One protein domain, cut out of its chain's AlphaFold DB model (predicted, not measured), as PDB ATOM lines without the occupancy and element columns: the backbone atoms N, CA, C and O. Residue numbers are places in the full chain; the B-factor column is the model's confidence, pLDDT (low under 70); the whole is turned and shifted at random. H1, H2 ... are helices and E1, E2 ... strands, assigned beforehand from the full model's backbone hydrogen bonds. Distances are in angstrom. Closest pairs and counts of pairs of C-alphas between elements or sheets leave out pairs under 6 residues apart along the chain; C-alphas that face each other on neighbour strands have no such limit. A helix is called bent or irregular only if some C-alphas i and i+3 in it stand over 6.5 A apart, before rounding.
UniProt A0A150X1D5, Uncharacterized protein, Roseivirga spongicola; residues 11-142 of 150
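What this domain is: This is residues 11 to 142 of the 150 residues of an uncharacterized protein of Roseivirga spongicola (UniProt A0A150X1D5). One strongly twisted sheet comes round into a small, nearly closed barrel of E5, E8, E9, E11, E6 and E7, open between E9 and E11. E1 and E2, sharply bent, join it through E5 and spread with E3 and E4 into a wing at one end of the long axis, where H1 lies. The printed part has 132 residues with eleven named strands and one named helix, H1, which comes after E3 and before E4 along the chain; the sheet is branched, with E1 parallel to E4 and to E5 and its other neighbour pairs antiparallel, and the class is mostly strand. The whole is compact, with a radius of gyration of the C-alphas of 14.2 A and spans of 46 by 33 by 27 A.

Where its parts are: E1, residues 11 to 19, begins at C-alpha 11 (162.153, 133.103, 219.437), is 17.9 A long and bends by 95 degrees at residue 15. E2, residues 25 to 34, is 21.4 A long and bends by 97 degrees at residue 28. E3 is residues 37 to 41, H1 43 to 46 and E4 55 to 58. E5, residues 63 to 70, begins at C-alpha 63 (154.024, 147.247, 220.068), is 21.3 A long and bends by 51 degrees at residue 67. E6 is residues 78 to 81 and E7 88 to 92. E8, residues 108 to 113, is 16.7 A long; E9, residues 123 to 129, is 17.6 A. E10 is residues 132 to 135; E11, residues 138 to 141, ends at C-alpha 141 (166.884, 158.968, 229.911).

How they stand to each other: Beside E5, E1 and E7 lie on one side and E8 on the other side. E5 is parallel to E1, with N 19 and O 65 at 2.8 A, and antiparallel to E8, with N 64 and O 112 at 2.8 A, and to E7, with N 69 and O 91 at 2.9 A. E8, E9 and E10 form a meander, each strand the antiparallel neighbour of the one before, with N 109 and O 128 at 2.9 A and N 134 and O 127 at 2.8 A. E10 runs on into E11 across a break of 2 residues, at 88 degrees. E6 is antiparallel to E7, with N 78 and O 90 at 2.8 A, and to E11, with N 79 and O 140 at 2.7 A. The closest C-alphas of E9 and E11, those of Val 124 and Gln 139, are 6.8 A apart. E1, E2 and E3 form another meander, with N 13 and O 31 at 2.8 A and N 32 and O 39 at 2.7 A. E4 is parallel to E1, with N 57 and O 12 at 2.8 A. H1 only grazes the sheet with residues 43 to 46; it is too short for an O i to N i+4 pair, and its one O i to N i+3 pair is within range. E3 and E4 are apart.

The domain as a whole: The C-alphas of Gln 48 and Gly 74, the two farthest apart, are 46.2 A apart. The printed part has no cut. The link from E7 to E8, residues 93 to 107, is long. The mean pLDDT of the printed part is 91.8, and residue 142 is under 70.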
ATOM      1  N   ARG A  11     163.238 132.215 219.012       94.75
ATOM      2  CA  ARG A  11     162.153 133.103 219.437       94.75
ATOM      3  C   ARG A  11     161.435 133.683 218.223       94.75
ATOM      4  O   ARG A  11     162.082 134.102 217.272       94.75
ATOM      5  N   LEU A  12     160.111 133.755 218.284       95.62
ATOM      6  CA  LEU A  12     159.281 134.463 217.310       95.62
ATOM      7  C   LEU A  12     158.623 135.664 217.991       95.62
ATOM      8  O   LEU A  12     157.955 135.501 219.011       95.62
ATOM      9  N   LEU A  13     158.810 136.853 217.425       96.69
ATOM     10  CA  LEU A  13     158.137 138.092 217.803       96.69
ATOM     11  C   LEU A  13     157.099 138.388 216.718       96.69
ATOM     12  O   LEU A  13     157.464 138.658 215.575       96.69
ATOM     13  N   LEU A  14     155.817 138.274 217.053       96.25
ATOM     14  CA  LEU A  14     154.736 138.297 216.061       96.25
ATOM     15  C   LEU A  14     153.809 139.487 216.285       96.25
ATOM     16  O   LEU A  14     153.404 139.715 217.417       96.25
ATOM     17  N   GLY A  15     153.430 140.188 215.216       95.19
ATOM     18  CA  GLY A  15     152.345 141.175 215.210       95.19
ATOM     19  C   GLY A  15     152.724 142.600 215.626       95.19
ATOM     20  O   GLY A  15     151.844 143.448 215.746       95.19
ATOM     21  N   ALA A  16     154.010 142.881 215.849       97.00
ATOM     22  CA  ALA A  16     154.501 144.226 216.169       97.00
ATOM     23  C   ALA A  16     154.881 145.024 214.912       97.00
ATOM     24  O   ALA A  16     155.126 144.456 213.849       97.00
ATOM     25  N   ASN A  17     155.012 146.342 215.062       97.19
ATOM     26  CA  ASN A  17     155.580 147.215 214.036       97.19
ATOM     27  C   ASN A  17     157.108 147.247 214.178       97.19
ATOM     28  O   ASN A  17     157.636 147.769 215.162       97.19
ATOM     29  N   VAL A  18     157.832 146.676 213.219       97.31
ATOM     30  CA  VAL A  18     159.297 146.585 213.249       97.31
ATOM     31  C   VAL A  18     159.901 147.761 212.495       97.31
ATOM     32  O   VAL A  18     159.749 147.874 211.283       97.31
ATOM     33  N   HIS A  19     160.633 148.608 213.208       97.00
ATOM     34  CA  HIS A  19     161.428 149.680 212.623       97.00
ATOM     35  C   HIS A  19     162.749 149.107 212.131       97.00
ATOM     36  O   HIS A  19     163.515 148.550 212.910       97.00
ATOM     37  N   LEU A  20     163.056 149.249 210.845       96.31
ATOM     38  CA  LEU A  20     164.274 148.663 210.275       96.31
ATOM     39  C   LEU A  20     165.533 149.475 210.599       96.31
ATOM     40  O   LEU A  20     166.643 149.044 210.296       96.31
ATOM     41  N   GLY A  21     165.372 150.632 211.240       94.38
ATOM     42  CA  GLY A  21     166.442 151.536 211.642       94.38
ATOM     43  C   GLY A  21     166.800 152.577 210.590       94.38
ATOM     44  O   GLY A  21     167.485 153.522 210.938       94.38
ATOM     45  N   ASN A  22     166.298 152.470 209.357       95.25
ATOM     46  CA  ASN A  22     166.505 153.444 208.278       95.25
ATOM     47  C   ASN A  22     165.262 154.310 207.985       95.25
ATOM     48  O   ASN A  22     165.105 154.835 206.885       95.25
ATOM     49  N   GLY A  23     164.345 154.416 208.951       93.75
ATOM     50  CA  GLY A  23     163.055 155.094 208.798       93.75
ATOM     51  C   GLY A  23     161.961 154.248 208.137       93.75
ATOM     52  O   GLY A  23     160.806 154.662 208.128       93.75
ATOM     53  N   GLU A  24     162.282 153.062 207.612       95.50
ATOM     54  CA  GLU A  24     161.265 152.112 207.156       95.50
ATOM     55  C   GLU A  24     160.659 151.327 208.324       95.50
ATOM     56  O   GLU A  24     161.352 150.955 209.279       95.50
ATOM     57  N   ILE A  25     159.369 151.016 208.196       95.75
ATOM     58  CA  ILE A  25     158.594 150.258 209.177       95.75
ATOM     59  C   ILE A  25     157.903 149.097 208.463       95.75
ATOM     60  O   ILE A  25     157.276 149.283 207.423       95.75
ATOM     61  N   VAL A  26     158.005 147.903 209.045       95.75
ATOM     62  CA  VAL A  26     157.222 146.728 208.652       95.75
ATOM     63  C   VAL A  26     156.126 146.528 209.690       95.75
ATOM     64  O   VAL A  26     156.402 146.194 210.843       95.75
ATOM     65  N   GLU A  27     154.883 146.772 209.298       95.69
ATOM     66  CA  GLU A  27     153.714 146.617 210.168       95.69
ATOM     67  C   GLU A  27     153.308 145.147 210.305       95.69
ATOM     68  O   GLU A  27     153.517 144.352 209.390       95.69
ATOM     69  N   ASN A  28     152.717 144.789 211.454       94.56
ATOM     70  CA  ASN A  28     152.241 143.430 211.752       94.56
ATOM     71  C   ASN A  28     153.281 142.332 211.427       94.56
ATOM     72  O   ASN A  28     152.955 141.257 210.924       94.56
ATOM     73  N   ALA A  29     154.556 142.619 211.683       94.75
ATOM     74  CA  ALA A  29     155.652 141.795 211.212       94.75
ATOM     75  C   ALA A  29     155.770 140.479 211.991       94.75
ATOM     76  O   ALA A  29     155.422 140.382 213.173       94.75
ATOM     77  N   ALA A  30     156.375 139.490 211.337       94.38
ATOM     78  CA  ALA A  30     156.918 138.310 211.982       94.38
ATOM     79  C   ALA A  30     158.446 138.352 211.964       94.38
ATOM     80  O   ALA A  30     159.083 138.275 210.914       94.38
ATOM     81  N   LEU A  31     159.036 138.466 213.151       95.50
ATOM     82  CA  LEU A  31     160.478 138.526 213.334       95.50
ATOM     83  C   LEU A  31     160.948 137.302 214.119       95.50
ATOM     84  O   LEU A  31     160.586 137.110 215.279       95.50
ATOM     85  N   GLY A  32     161.761 136.468 213.486       94.94
ATOM     86  CA  GLY A  32     162.470 135.375 214.131       94.94
ATOM     87  C   GLY A  32     163.806 135.832 214.707       94.94
ATOM     88  O   GLY A  32     164.515 136.637 214.108       94.94
ATOM     89  N   VAL A  33     164.167 135.280 215.860       96.19
ATOM     90  CA  VAL A  33     165.513 135.344 216.428       96.19
ATOM     91  C   VAL A  33     165.976 133.920 216.685       96.19
ATOM     92  O   VAL A  33     165.403 133.214 217.517       96.19
ATOM     93  N   LYS A  34     167.009 133.489 215.966       93.00
ATOM     94  CA  LYS A  34     167.572 132.142 216.060       93.00
ATOM     95  C   LYS A  34     169.084 132.230 216.172       93.00
ATOM     96  O   LYS A  34     169.711 132.981 215.432       93.00
ATOM     97  N   ASP A  35     169.646 131.502 217.134       91.50
ATOM     98  CA  ASP A  35     171.087 131.491 217.423       91.50
ATOM     99  C   ASP A  35     171.682 132.899 217.623       91.50
ATOM    100  O   ASP A  35     172.852 133.154 217.357       91.50
ATOM    101  N   GLY A  36     170.848 133.827 218.099       92.81
ATOM    102  CA  GLY A  36     171.187 135.224 218.337       92.81
ATOM    103  C   GLY A  36     171.051 136.158 217.137       92.81
ATOM    104  O   GLY A  36     171.313 137.351 217.280       92.81
ATOM    105  N   TYR A  37     170.595 135.660 215.990       95.88
ATOM    106  CA  TYR A  37     170.486 136.425 214.755       95.88
ATOM    107  C   TYR A  37     169.043 136.600 214.302       95.88
ATOM    108  O   TYR A  37     168.186 135.735 214.494       95.88
ATOM    109  N   VAL A  38     168.787 137.745 213.683       95.44
ATOM    110  CA  VAL A  38     167.477 138.132 213.171       95.44
ATOM    111  C   VAL A  38     167.158 137.392 211.873       95.44
ATOM    112  O   VAL A  38     168.008 137.209 211.006       95.44
ATOM    113  N   THR A  39     165.896 137.014 211.704       92.50
ATOM    114  CA  THR A  39     165.295 136.618 210.430       92.50
ATOM    115  C   THR A  39     163.939 137.303 210.305       92.50
ATOM    116  O   THR A  39     163.085 137.124 211.167       92.50
ATOM    117  N   LEU A  40     163.715 138.087 209.250       87.12
ATOM    118  CA  LEU A  40     162.379 138.597 208.941       87.12
ATOM    119  C   LEU A  40     161.633 137.520 208.153       87.12
ATOM    120  O   LEU A  40     162.149 137.028 207.148       87.12
ATOM    121  N   LEU A  41     160.458 137.130 208.631       85.06
ATOM    122  CA  LEU A  41     159.655 136.084 208.014       85.06
ATOM    123  C   LEU A  41     158.583 136.713 207.130       85.06
ATOM    124  O   LEU A  41     157.940 137.690 207.515       85.06
ATOM    125  N   ALA A  42     158.391 136.127 205.952       81.19
ATOM    126  CA  ALA A  42     157.218 136.400 205.139       81.19
ATOM    127  C   ALA A  42     155.962 135.828 205.822       81.19
ATOM    128  O   ALA A  42     156.047 134.885 206.612       81.19
ATOM    129  N   GLU A  43     154.802 136.411 205.530       74.81
ATOM    130  CA  GLU A  43     153.526 136.037 206.153       74.81
ATOM    131  C   GLU A  43     153.167 134.562 205.900       74.81
ATOM    132  O   GLU A  43     152.812 133.842 206.828       74.81
ATOM    133  N   ASP A  44     153.379 134.081 204.676       80.00
ATOM    134  CA  ASP A  44     153.133 132.698 204.248       80.00
ATOM    135  C   ASP A  44     154.120 131.677 204.842       80.00
ATOM    136  O   ASP A  44     153.820 130.484 204.940       80.00
ATOM    137  N   ALA A  45     155.300 132.128 205.276       82.88
ATOM    138  CA  ALA A  45     156.266 131.271 205.950       82.88
ATOM    139  C   ALA A  45     155.774 130.844 207.343       82.88
ATOM    140  O   ALA A  45     156.141 129.766 207.810       82.88
ATOM    141  N   LEU A  46     154.931 131.650 208.002       83.75
ATOM    142  CA  LEU A  46     154.401 131.341 209.335       83.75
ATOM    143  C   LEU A  46     153.512 130.100 209.345       83.75
ATOM    144  O   LEU A  46     153.585 129.317 210.291       83.75
ATOM    145  N   ASP A  47     152.720 129.898 208.292       85.50
ATOM    146  CA  ASP A  47     151.802 128.759 208.170       85.50
ATOM    147  C   ASP A  47     152.543 127.417 208.075       85.50
ATOM    148  O   ASP A  47     151.984 126.358 208.365       85.50
ATOM    149  N   GLN A  48     153.821 127.458 207.695       85.62
ATOM    150  CA  GLN A  48     154.680 126.283 207.567       85.62
ATOM    151  C   GLN A  48     155.491 125.994 208.841       85.62
ATOM    152  O   GLN A  48     156.145 124.952 208.930       85.62
ATOM    153  N   LEU A  49     155.463 126.887 209.838       86.00
ATOM    154  CA  LEU A  49     156.209 126.732 211.087       86.00
ATOM    155  C   LEU A  49     155.381 126.013 212.156       86.00
ATOM    156  O   LEU A  49     154.275 126.420 212.510       86.00
ATOM    157  N   ASP A  50     155.973 124.994 212.783       88.69
ATOM    158  CA  ASP A  50     155.429 124.440 214.023       88.69
ATOM    159  C   ASP A  50     155.772 125.362 215.199       88.69
ATOM    160  O   ASP A  50     156.818 125.233 215.840       88.69
ATOM    161  N   LEU A  51     154.868 126.299 215.496       88.81
ATOM    162  CA  LEU A  51     155.044 127.306 216.547       88.81
ATOM    163  C   LEU A  51     155.342 126.715 217.934       88.81
ATOM    164  O   LEU A  51     155.904 127.411 218.774       88.81
ATOM    165  N   ARG A  52     154.997 125.444 218.191       88.88
ATOM    166  CA  ARG A  52     155.265 124.775 219.478       88.88
ATOM    167  C   ARG A  52     156.757 124.589 219.741       88.88
ATOM    168  O   ARG A  52     157.151 124.440 220.892       88.88
ATOM    169  N   LYS A  53     157.577 124.619 218.690       90.50
ATOM    170  CA  LYS A  53     159.033 124.495 218.780       90.50
ATOM    171  C   LYS A  53     159.740 125.813 219.084       90.50
ATOM    172  O   LYS A  53     160.946 125.821 219.319       90.50
ATOM    173  N   PHE A  54     159.012 126.928 219.075       91.88
ATOM    174  CA  PHE A  54     159.560 128.264 219.272       91.88
ATOM    175  C   PHE A  54     159.061 128.873 220.577       91.88
ATOM    176  O   PHE A  54     157.944 128.628 221.032       91.88
ATOM    177  N   GLN A  55     159.871 129.756 221.154       93.75
ATOM    178  CA  GLN A  55     159.383 130.687 222.165       93.75
ATOM    179  C   GLN A  55     158.632 131.810 221.454       93.75
ATOM    180  O   GLN A  55     159.245 132.636 220.782       93.75
ATOM    181  N   VAL A  56     157.310 131.838 221.573       94.25
ATOM    182  CA  VAL A  56     156.482 132.809 220.849       94.25
ATOM    183  C   VAL A  56     156.085 133.962 221.764       94.25
ATOM    184  O   VAL A  56     155.343 133.771 222.726       94.25
ATOM    185  N   ASP A  57     156.523 135.171 221.421       95.88
ATOM    186  CA  ASP A  57     155.987 136.415 221.962       95.88
ATOM    187  C   ASP A  57     154.949 136.965 220.971       95.88
ATOM    188  O   ASP A  57     155.284 137.520 219.921       95.88
ATOM    189  N   ARG A  58     153.664 136.782 221.298       95.94
ATOM    190  CA  ARG A  58     152.549 137.360 220.533       95.94
ATOM    191  C   ARG A  58     152.364 138.812 220.950       95.94
ATOM    192  O   ARG A  58     151.785 139.097 221.996       95.94
ATOM    193  N   LEU A  59     152.906 139.704 220.141       96.06
ATOM    194  CA  LEU A  59     152.742 141.142 220.255       96.06
ATOM    195  C   LEU A  59     151.513 141.568 219.431       96.06
ATOM    196  O   LEU A  59     150.914 140.772 218.709       96.06
ATOM    197  N   GLY A  60     151.098 142.820 219.580       93.88
ATOM    198  CA  GLY A  60     150.040 143.415 218.761       93.88
ATOM    199  C   GLY A  60     150.515 144.718 218.134       93.88
ATOM    200  O   GLY A  60     151.586 145.211 218.490       93.88
ATOM    201  N   GLY A  61     149.703 145.307 217.254       95.50
ATOM    202  CA  GLY A  61     150.061 146.515 216.498       95.50
ATOM    203  C   GLY A  61     150.322 147.771 217.342       95.50
ATOM    204  O   GLY A  61     150.733 148.792 216.809       95.50
ATOM    205  N   GLN A  62     150.105 147.721 218.657       96.81
ATOM    206  CA  GLN A  62     150.525 148.758 219.602       96.81
ATOM    207  C   GLN A  62     151.980 148.612 220.072       96.81
ATOM    208  O   GLN A  62     152.508 149.509 220.731       96.81
ATOM    209  N   TYR A  63     152.615 147.476 219.789       98.19
ATOM    210  CA  TYR A  63     154.024 147.247 220.068       98.19
ATOM    211  C   TYR A  63     154.882 147.666 218.885       98.19
ATOM    212  O   TYR A  63     154.544 147.439 217.723       98.19
ATOM    213  N   HIS A  64     156.037 148.224 219.211       97.94
ATOM    214  CA  HIS A  64     157.066 148.600 218.265       97.94
ATOM    215  C   HIS A  64     158.377 147.909 218.627       97.94
ATOM    216  O   HIS A  64     158.716 147.772 219.804       97.94
ATOM    217  N   ILE A  65     159.108 147.477 217.604       97.88
ATOM    218  CA  ILE A  65     160.441 146.899 217.743       97.88
ATOM    219  C   ILE A  65     161.436 147.858 217.107       97.88
ATOM    220  O   ILE A  65     161.311 148.156 215.923       97.88
ATOM    221  N   TYR A  66     162.418 148.315 217.878       97.50
ATOM    222  CA  TYR A  66     163.482 149.196 217.392       97.50
ATOM    223  C   TYR A  66     164.844 148.509 217.467       97.50
ATOM    224  O   TYR A  66     165.102 147.787 218.433       97.50
ATOM    225  N   PRO A  67     165.761 148.764 216.523       96.94
ATOM    226  CA  PRO A  67     167.151 148.421 216.720       96.94
ATOM    227  C   PRO A  67     167.766 149.395 217.724       96.94
ATOM    228  O   PRO A  67     167.419 150.577 217.782       96.94
ATOM    229  N   PHE A  68     168.721 148.915 218.508       95.75
ATOM    230  CA  PHE A  68     169.503 149.771 219.390       95.75
ATOM    231  C   PHE A  68     170.986 149.434 219.307       95.75
ATOM    232  O   PHE A  68     171.374 148.401 218.772       95.75
ATOM    233  N   LYS A  69     171.819 150.319 219.855       93.56
ATOM    234  CA  LYS A  69     173.221 150.030 220.173       93.56
ATOM    235  C   LYS A  69     173.479 150.284 221.647       93.56
ATOM    236  O   LYS A  69     172.928 151.229 222.213       93.56
ATOM    237  N   LYS A  70     174.329 149.462 222.263       93.00
ATOM    238  CA  LYS A  70     174.866 149.757 223.596       93.00
ATOM    239  C   LYS A  70     175.792 150.969 223.505       93.00
ATOM    240  O   LYS A  70     176.532 151.105 222.534       93.00
ATOM    241  N   ILE A  71     175.734 151.839 224.503       91.94
ATOM    242  CA  ILE A  71     176.567 153.044 224.593       91.94
ATOM    243  C   ILE A  71     177.195 153.154 225.985       91.94
ATOM    244  O   ILE A  71     176.705 152.563 226.944       91.94
ATOM    245  N   ASP A  72     178.261 153.936 226.120       87.56
ATOM    246  CA  ASP A  72     178.850 154.216 227.435       87.56
ATOM    247  C   ASP A  72     178.003 155.194 228.259       87.56
ATOM    248  O   ASP A  72     177.222 155.984 227.715       87.56
ATOM    249  N   ARG A  73     178.176 155.157 229.590       79.69
ATOM    250  CA  ARG A  73     177.551 156.134 230.495       79.69
ATOM    251  C   ARG A  73     178.025 157.547 230.146       79.69
ATOM    252  O   ARG A  73     179.219 157.772 229.993       79.69
ATOM    253  N   GLY A  74     177.092 158.497 230.092       71.38
ATOM    254  CA  GLY A  74     177.378 159.904 229.779       71.38
ATOM    255  C   GLY A  74     177.127 160.292 228.320       71.38
ATOM    256  O   GLY A  74     177.124 161.479 228.011       71.38
ATOM    257  N   ASN A  75     176.843 159.323 227.447       77.25
ATOM    258  CA  ASN A  75     176.273 159.591 226.129       77.25
ATOM    259  C   ASN A  75     174.771 159.911 226.241       77.25
ATOM    260  O   ASN A  75     174.098 159.449 227.164       77.25
ATOM    261  N   SER A  76     174.219 160.653 225.277       80.62
ATOM    262  CA  SER A  76     172.765 160.807 225.148       80.62
ATOM    263  C   SER A  76     172.123 159.454 224.823       80.62
ATOM    264  O   SER A  76     172.517 158.797 223.859       80.62
ATOM    265  N   GLY A  77     171.139 159.031 225.618       87.94
ATOM    266  CA  GLY A  77     170.446 157.761 225.413       87.94
ATOM    267  C   GLY A  77     169.516 157.376 226.560       87.94
ATOM    268  O   GLY A  77     169.201 158.199 227.423       87.94
ATOM    269  N   ILE A  78     169.120 156.105 226.579       90.56
ATOM    270  CA  ILE A  78     168.193 155.521 227.553       90.56
ATOM    271  C   ILE A  78     168.965 154.575 228.477       90.56
ATOM    272  O   ILE A  78     169.780 153.768 228.032       90.56
ATOM    273  N   VAL A  79     168.685 154.657 229.772       93.12
ATOM    274  CA  VAL A  79     169.132 153.730 230.812       93.12
ATOM    275  C   VAL A  79     168.007 152.748 231.113       93.12
ATOM    276  O   VAL A  79     166.911 153.142 231.516       93.12
ATOM    277  N   LEU A  80     168.296 151.459 230.959       93.19
ATOM    278  CA  LEU A  80     167.375 150.361 231.223       93.19
ATOM    279  C   LEU A  80     167.844 149.565 232.443       93.19
ATOM    280  O   LEU A  80     168.854 148.860 232.393       93.19
ATOM    281  N   ALA A  81     167.112 149.674 233.548       91.94
ATOM    282  CA  ALA A  81     167.408 148.955 234.781       91.94
ATOM    283  C   ALA A  81     166.887 147.511 234.730       91.94
ATOM    284  O   ALA A  81     165.768 147.252 234.275       91.94
ATOM    285  N   ARG A  82     167.689 146.581 235.257       90.69
ATOM    286  CA  ARG A  82     167.395 145.144 235.356       90.69
ATOM    287  C   ARG A  82     167.414 144.720 236.823       90.69
ATOM    288  O   ARG A  82     168.062 145.382 237.625       90.69
ATOM    289  N   ALA A  83     166.699 143.650 237.166       81.56
ATOM    290  CA  ALA A  83     166.549 143.207 238.556       81.56
ATOM    291  C   ALA A  83     167.883 142.833 239.215       81.56
ATOM    292  O   ALA A  83     168.201 143.348 240.281       81.56
ATOM    293  N   ASP A  84     168.676 142.008 238.532       81.94
ATOM    294  CA  ASP A  84     169.841 141.339 239.124       81.94
ATOM    295  C   ASP A  84     171.111 141.535 238.283       81.94
ATOM    296  O   ASP A  84     171.991 140.678 238.237       81.94
ATOM    297  N   ALA A  85     171.194 142.640 237.538       86.06
ATOM    298  CA  ALA A  85     172.321 142.908 236.657       86.06
ATOM    299  C   ALA A  85     172.515 144.407 236.419       86.06
ATOM    300  O   ALA A  85     171.604 145.212 236.626       86.06
ATOM    301  N   GLU A  86     173.697 144.780 235.927       88.62
ATOM    302  CA  GLU A  86     173.993 146.178 235.625       88.62
ATOM    303  C   GLU A  86     172.996 146.765 234.609       88.62
ATOM    304  O   GLU A  86     172.570 146.049 233.682       88.62
ATOM    305  N   PRO A  87     172.621 148.054 234.764       91.12
ATOM    306  CA  PRO A  87     171.794 148.751 233.793       91.12
ATOM    307  C   PRO A  87     172.420 148.732 232.403       91.12
ATOM    308  O   PRO A  87     173.639 148.805 232.257       91.12
ATOM    309  N   ILE A  88     171.572 148.690 231.381       91.94
ATOM    310  CA  ILE A  88     172.003 148.770 229.988       91.94
ATOM    311  C   ILE A  88     171.768 150.196 229.512       91.94
ATOM    312  O   ILE A  88     170.661 150.717 229.619       91.94
ATOM    313  N   ASN A  89     172.806 150.811 228.966       93.12
ATOM    314  CA  ASN A  89     172.713 152.122 228.347       93.12
ATOM    315  C   ASN A  89     172.625 151.923 226.849       93.12
ATOM    316  O   ASN A  89     173.447 151.204 226.274       93.12
ATOM    317  N   ILE A  90     171.647 152.556 226.225       93.75
ATOM    318  CA  ILE A  90     171.374 152.345 224.812       93.75
ATOM    319  C   ILE A  90     171.108 153.656 224.086       93.75
ATOM    320  O   ILE A  90     170.624 154.622 224.673       93.75
ATOM    321  N   ALA A  91     171.351 153.644 222.783       93.94
ATOM    322  CA  ALA A  91     170.765 154.590 221.847       93.94
ATOM    323  C   ALA A  91     169.874 153.815 220.871       93.94
ATOM    324  O   ALA A  91     170.312 152.806 220.308       93.94
ATOM    325  N   ILE A  92     168.639 154.280 220.686       94.06
ATOM    326  CA  ILE A  92     167.755 153.767 219.637       94.06
ATOM    327  C   ILE A  92     168.334 154.188 218.288       94.06
ATOM    328  O   ILE A  92     168.736 155.338 218.114       94.06
ATOM    329  N   ARG A  93     168.413 153.240 217.358       93.88
ATOM    330  CA  ARG A  93     168.871 153.476 215.993       93.88
ATOM    331  C   ARG A  93     167.644 153.702 215.125       93.88
ATOM    332  O   ARG A  93     166.989 152.750 214.719       93.88
ATOM    333  N   ASP A  94     167.310 154.962 214.906       89.88
ATOM    334  CA  ASP A  94     166.240 155.368 214.002       89.88
ATOM    335  C   ASP A  94     166.813 156.307 212.935       89.88
ATOM    336  O   ASP A  94     167.698 157.114 213.227       89.88
ATOM    337  N   ARG A  95     166.306 156.193 211.704       90.00
ATOM    338  CA  ARG A  95     166.710 157.002 210.535       90.00
ATOM    339  C   ARG A  95     168.209 156.965 210.195       90.00
ATOM    340  O   ARG A  95     168.778 157.944 209.718       90.00
ATOM    341  N   GLU A  96     168.846 155.827 210.417       90.56
ATOM    342  CA  GLU A  96     170.181 155.503 209.922       90.56
ATOM    343  C   GLU A  96     170.186 155.407 208.385       90.56
ATOM    344  O   GLU A  96     169.156 155.190 207.746       90.56
ATOM    345  N   VAL A  97     171.362 155.528 207.767       92.94
ATOM    346  CA  VAL A  97     171.499 155.383 206.302       92.94
ATOM    347  C   VAL A  97     171.193 153.949 205.850       92.94
ATOM    348  O   VAL A  97     170.669 153.732 204.760       92.94
ATOM    349  N   GLU A  98     171.495 152.966 206.701       91.50
ATOM    350  CA  GLU A  98     171.358 151.541 206.410       91.50
ATOM    351  C   GLU A  98     170.404 150.855 207.392       91.50
ATOM    352  O   GLU A  98     170.291 151.233 208.562       91.50
ATOM    353  N   ARG A  99     169.732 149.796 206.921       92.44
ATOM    354  CA  ARG A  99     168.872 148.971 207.773       92.44
ATOM    355  C   ARG A  99     169.711 148.269 208.836       92.44
ATOM    356  O   ARG A  99     170.662 147.557 208.536       92.44
ATOM    357  N   CYS A 100     169.306 148.434 210.084       92.50
ATOM    358  CA  CYS A 100     169.922 147.812 211.250       92.50
ATOM    359  C   CYS A 100     169.289 146.457 211.583       92.50
ATOM    360  O   CYS A 100     169.943 145.605 212.176       92.50
ATOM    361  N   ILE A 101     168.024 146.258 211.205       92.88
ATOM    362  CA  ILE A 101     167.326 144.978 211.329       92.88
ATOM    363  C   ILE A 101     167.251 144.352 209.938       92.88
ATOM    364  O   ILE A 101     166.400 144.710 209.126       92.88
ATOM    365  N   THR A 102     168.156 143.417 209.660       91.62
ATOM    366  CA  THR A 102     168.128 142.582 208.453       91.62
ATOM    367  C   THR A 102     168.469 141.136 208.804       91.62
ATOM    368  O   THR A 102     168.909 140.841 209.918       91.62
ATOM    369  N   ILE A 103     168.209 140.218 207.872       91.50
ATOM    370  CA  ILE A 103     168.477 138.792 208.071       91.50
ATOM    371  C   ILE A 103     169.976 138.587 208.324       91.50
ATOM    372  O   ILE A 103     170.808 139.060 207.556       91.50
ATOM    373  N   GLY A 104     170.308 137.857 209.388       91.56
ATOM    374  CA  GLY A 104     171.689 137.529 209.743       91.56
ATOM    375  C   GLY A 104     172.412 138.592 210.573       91.56
ATOM    376  O   GLY A 104     173.560 138.370 210.945       91.56
ATOM    377  N   CYS A 105     171.771 139.715 210.918       92.44
ATOM    378  CA  CYS A 105     172.310 140.641 211.918       92.44
ATOM    379  C   CYS A 105     172.088 140.109 213.337       92.44
ATOM    380  O   CYS A 105     171.059 139.488 213.617       92.44
ATOM    381  N   GLU A 106     173.034 140.375 214.241       95.50
ATOM    382  CA  GLU A 106     172.860 140.075 215.665       95.50
ATOM    383  C   GLU A 106     171.631 140.820 216.204       95.50
ATOM    384  O   GLU A 106     171.432 142.010 215.940       95.50
ATOM    385  N   ALA A 107     170.794 140.123 216.970       96.12
ATOM    386  CA  ALA A 107     169.615 140.716 217.572       96.12
ATOM    387  C   ALA A 107     170.019 141.728 218.654       96.12
ATOM    388  O   ALA A 107     170.527 141.361 219.711       96.12
ATOM    389  N   GLN A 108     169.754 143.007 218.401       96.75
ATOM    390  CA  GLN A 108     169.809 144.089 219.386       96.75
ATOM    391  C   GLN A 108     168.497 144.865 219.293       96.75
ATOM    392  O   GLN A 108     168.411 145.921 218.668       96.75
ATOM    393  N   LEU A 109     167.448 144.266 219.856       97.62
ATOM    394  CA  LEU A 109     166.063 144.677 219.659       97.62
ATOM    395  C   LEU A 109     165.463 145.239 220.947       97.62
ATOM    396  O   LEU A 109     165.503 144.604 222.003       97.62
ATOM    397  N   LEU A 110     164.863 146.417 220.839       97.19
ATOM    398  CA  LEU A 110     164.054 147.053 221.866       97.19
ATOM    399  C   LEU A 110     162.586 146.740 221.614       97.19
ATOM    400  O   LEU A 110     162.065 147.136 220.577       97.19
ATOM    401  N   ILE A 111     161.928 146.047 222.545       97.75
ATOM    402  CA  ILE A 111     160.498 145.759 222.446       97.75
ATOM    403  C   ILE A 111     159.758 146.768 223.314       97.75
ATOM    404  O   ILE A 111     159.880 146.781 224.545       97.75
ATOM    405  N   CYS A 112     158.987 147.621 222.653       97.25
ATOM    406  CA  CYS A 112     158.342 148.776 223.249       97.25
ATOM    407  C   CYS A 112     156.829 148.684 223.085       97.25
ATOM    408  O   CYS A 112     156.332 148.364 222.010       97.25
ATOM    409  N   TYR A 113     156.091 149.014 224.136       96.31
ATOM    410  CA  TYR A 113     154.701 149.421 224.011       96.31
ATOM    411  C   TYR A 113     154.672 150.895 223.585       96.31
ATOM    412  O   TYR A 113     155.328 151.720 224.220       96.31
ATOM    413  N   GLY A 114     153.926 151.230 222.533       96.12
ATOM    414  CA  GLY A 114     153.882 152.582 221.970       96.12
ATOM    415  C   GLY A 114     155.100 152.950 221.110       96.12
ATOM    416  O   GLY A 114     156.133 152.277 221.116       96.12
ATOM    417  N   SER A 115     154.954 154.028 220.336       94.38
ATOM    418  CA  SER A 115     155.988 154.548 219.433       94.38
ATOM    419  C   SER A 115     156.909 155.542 220.146       94.38
ATOM    420  O   SER A 115     156.437 156.279 221.007       94.38
ATOM    421  N   ILE A 116     158.188 155.626 219.749       91.25
ATOM    422  CA  ILE A 116     159.111 156.687 220.207       91.25
ATOM    423  C   ILE A 116     158.623 158.090 219.818       91.25
ATOM    424  O   ILE A 116     159.023 159.080 220.420       91.25
ATOM    425  N   GLU A 117     157.735 158.178 218.828       91.38
ATOM    426  CA  GLU A 117     157.110 159.431 218.401       91.38
ATOM    427  C   GLU A 117     156.020 159.910 219.380       91.38
ATOM    428  O   GLU A 117     155.679 161.091 219.390       91.38
ATOM    429  N   ASP A 118     155.496 159.021 220.234       92.00
ATOM    430  CA  ASP A 118     154.526 159.336 221.288       92.00
ATOM    431  C   ASP A 118     155.070 158.904 222.657       92.00
ATOM    432  O   ASP A 118     154.730 157.850 223.209       92.00
ATOM    433  N   MET A 119     155.904 159.770 223.241       86.31
ATOM    434  CA  MET A 119     156.550 159.537 224.538       86.31
ATOM    435  C   MET A 119     155.570 159.366 225.708       86.31
ATOM    436  O   MET A 119     155.963 158.869 226.762       86.31
ATOM    437  N   THR A 120     154.290 159.729 225.549       88.81
ATOM    438  CA  THR A 120     153.268 159.496 226.586       88.81
ATOM    439  C   THR A 120     152.861 158.026 226.681       88.81
ATOM    440  O   THR A 120     152.403 157.573 227.732       88.81
ATOM    441  N   LYS A 121     153.045 157.270 225.592       88.81
ATOM    442  CA  LYS A 121     152.757 155.835 225.510       88.81
ATOM    443  C   LYS A 121     154.018 154.983 225.467       88.81
ATOM    444  O   LYS A 121     153.936 153.804 225.801       88.81
ATOM    445  N   PHE A 122     155.148 155.563 225.063       93.19
ATOM    446  CA  PHE A 122     156.411 154.863 224.899       93.19
ATOM    447  C   PHE A 122     156.920 154.237 226.203       93.19
ATOM    448  O   PHE A 122     157.306 154.918 227.160       93.19
ATOM    449  N   ARG A 123     156.991 152.907 226.219       93.56
ATOM    450  CA  ARG A 123     157.573 152.132 227.314       93.56
ATOM    451  C   ARG A 123     158.307 150.912 226.788       93.56
ATOM    452  O   ARG A 123     157.700 150.050 226.165       93.56
ATOM    453  N   VAL A 124     159.585 150.787 227.118       95.25
ATOM    454  CA  VAL A 124     160.368 149.565 226.923       95.25
ATOM    455  C   VAL A 124     159.866 148.497 227.893       95.25
ATOM    456  O   VAL A 124     159.869 148.696 229.107       95.25
ATOM    457  N   ASP A 125     159.432 147.361 227.352       94.81
ATOM    458  CA  ASP A 125     158.946 146.220 228.134       94.81
ATOM    459  C   ASP A 125     160.086 145.222 228.399       94.81
ATOM    460  O   ASP A 125     160.372 144.823 229.532       94.81
ATOM    461  N   TYR A 126     160.813 144.869 227.342       95.81
ATOM    462  CA  TYR A 126     162.012 144.041 227.413       95.81
ATOM    463  C   TYR A 126     162.932 144.319 226.223       95.81
ATOM    464  O   TYR A 126     162.548 144.965 225.248       95.81
ATOM    465  N   VAL A 127     164.157 143.807 226.298       96.06
ATOM    466  CA  VAL A 127     165.092 143.803 225.168       96.06
ATOM    467  C   VAL A 127     165.426 142.375 224.765       96.06
ATOM    468  O   VAL A 127     165.433 141.476 225.610       96.06
ATOM    469  N   VAL A 128     165.703 142.167 223.481       96.50
ATOM    470  CA  VAL A 128     166.302 140.931 222.973       96.50
ATOM    471  C   VAL A 128     167.730 141.242 222.536       96.50
ATOM    472  O   VAL A 128     167.944 142.121 221.702       96.50
ATOM    473  N   MET A 129     168.698 140.557 223.144       93.75
ATOM    474  CA  MET A 129     170.130 140.699 222.873       93.75
ATOM    475  C   MET A 129     170.718 139.332 222.553       93.75
ATOM    476  O   MET A 129     170.792 138.473 223.432       93.75
ATOM    477  N   GLY A 130     171.100 139.113 221.299       92.94
ATOM    478  CA  GLY A 130     171.378 137.771 220.811       92.94
ATOM    479  C   GLY A 130     170.180 136.863 221.104       92.94
ATOM    480  O   GLY A 130     169.051 137.158 220.715       92.94
ATOM    481  N   SER A 131     170.415 135.759 221.812       88.94
ATOM    482  CA  SER A 131     169.362 134.806 222.195       88.94
ATOM    483  C   SER A 131     168.639 135.172 223.498       88.94
ATOM    484  O   SER A 131     167.656 134.525 223.867       88.94
ATOM    485  N   GLU A 132     169.114 136.184 224.225       91.38
ATOM    486  CA  GLU A 132     168.599 136.523 225.549       91.38
ATOM    487  C   GLU A 132     167.403 137.467 225.470       91.38
ATOM    488  O   GLU A 132     167.465 138.521 224.839       91.38
ATOM    489  N   LYS A 133     166.333 137.131 226.195       93.75
ATOM    490  CA  LYS A 133     165.255 138.067 226.527       93.75
ATOM    491  C   LYS A 133     165.517 138.642 227.909       93.75
ATOM    492  O   LYS A 133     165.523 137.918 228.901       93.75
ATOM    493  N   VAL A 134     165.683 139.954 227.977       93.69
ATOM    494  CA  VAL A 134     166.064 140.654 229.197       93.69
ATOM    495  C   VAL A 134     164.942 141.595 229.614       93.69
ATOM    496  O   VAL A 134     164.649 142.582 228.941       93.69
ATOM    497  N   LYS A 135     164.298 141.270 230.737       93.12
ATOM    498  CA  LYS A 135     163.196 142.057 231.299       93.12
ATOM    499  C   LYS A 135     163.703 143.400 231.824       93.12
ATOM    500  O   LYS A 135     164.684 143.438 232.570       93.12
ATOM    501  N   ILE A 136     162.999 144.477 231.481       93.62
ATOM    502  CA  ILE A 136     163.297 145.816 231.987       93.62
ATOM    503  C   ILE A 136     162.377 146.132 233.167       93.62
ATOM    504  O   ILE A 136     161.169 145.915 233.112       93.62
ATOM    505  N   LEU A 137     162.962 146.616 234.262       89.88
ATOM    506  CA  LEU A 137     162.214 147.054 235.444       89.88
ATOM    507  C   LEU A 137     161.859 148.535 235.386       89.88
ATOM    508  O   LEU A 137     160.806 148.950 235.864       89.88
ATOM    509  N   ARG A 138     162.772 149.341 234.846       89.75
ATOM    510  CA  ARG A 138     162.628 150.789 234.753       89.75
ATOM    511  C   ARG A 138     163.413 151.304 233.557       89.75
ATOM    512  O   ARG A 138     164.522 150.838 233.306       89.75
ATOM    513  N   GLN A 139     162.844 152.290 232.878       90.19
ATOM    514  CA  GLN A 139     163.522 153.096 231.870       90.19
ATOM    515  C   GLN A 139     163.686 154.530 232.384       90.19
ATOM    516  O   GLN A 139     162.825 155.034 233.112       90.19
ATOM    517  N   SER A 140     164.778 155.182 232.012       88.19
ATOM    518  CA  SER A 140     165.012 156.607 232.253       88.19
ATOM    519  C   SER A 140     166.025 157.134 231.253       88.19
ATOM    520  O   SER A 140     166.969 156.419 230.941       88.19
ATOM    521  N   ASP A 141     165.906 158.381 230.828       82.38
ATOM    522  CA  ASP A 141     166.884 158.968 229.911       82.38
ATOM    523  C   ASP A 141     168.089 159.538 230.662       82.38
ATOM    524  O   ASP A 141     167.985 159.949 231.828       82.38
ATOM    525  N   TYR A 142     169.231 159.609 229.976       65.31
ATOM    526  CA  TYR A 142     170.384 160.412 230.385       65.31
ATOM    527  C   TYR A 142     169.997 161.900 230.364       65.31
ATOM    528  O   TYR A 142     170.289 162.619 229.415       65.31
TER     529      TYR A 142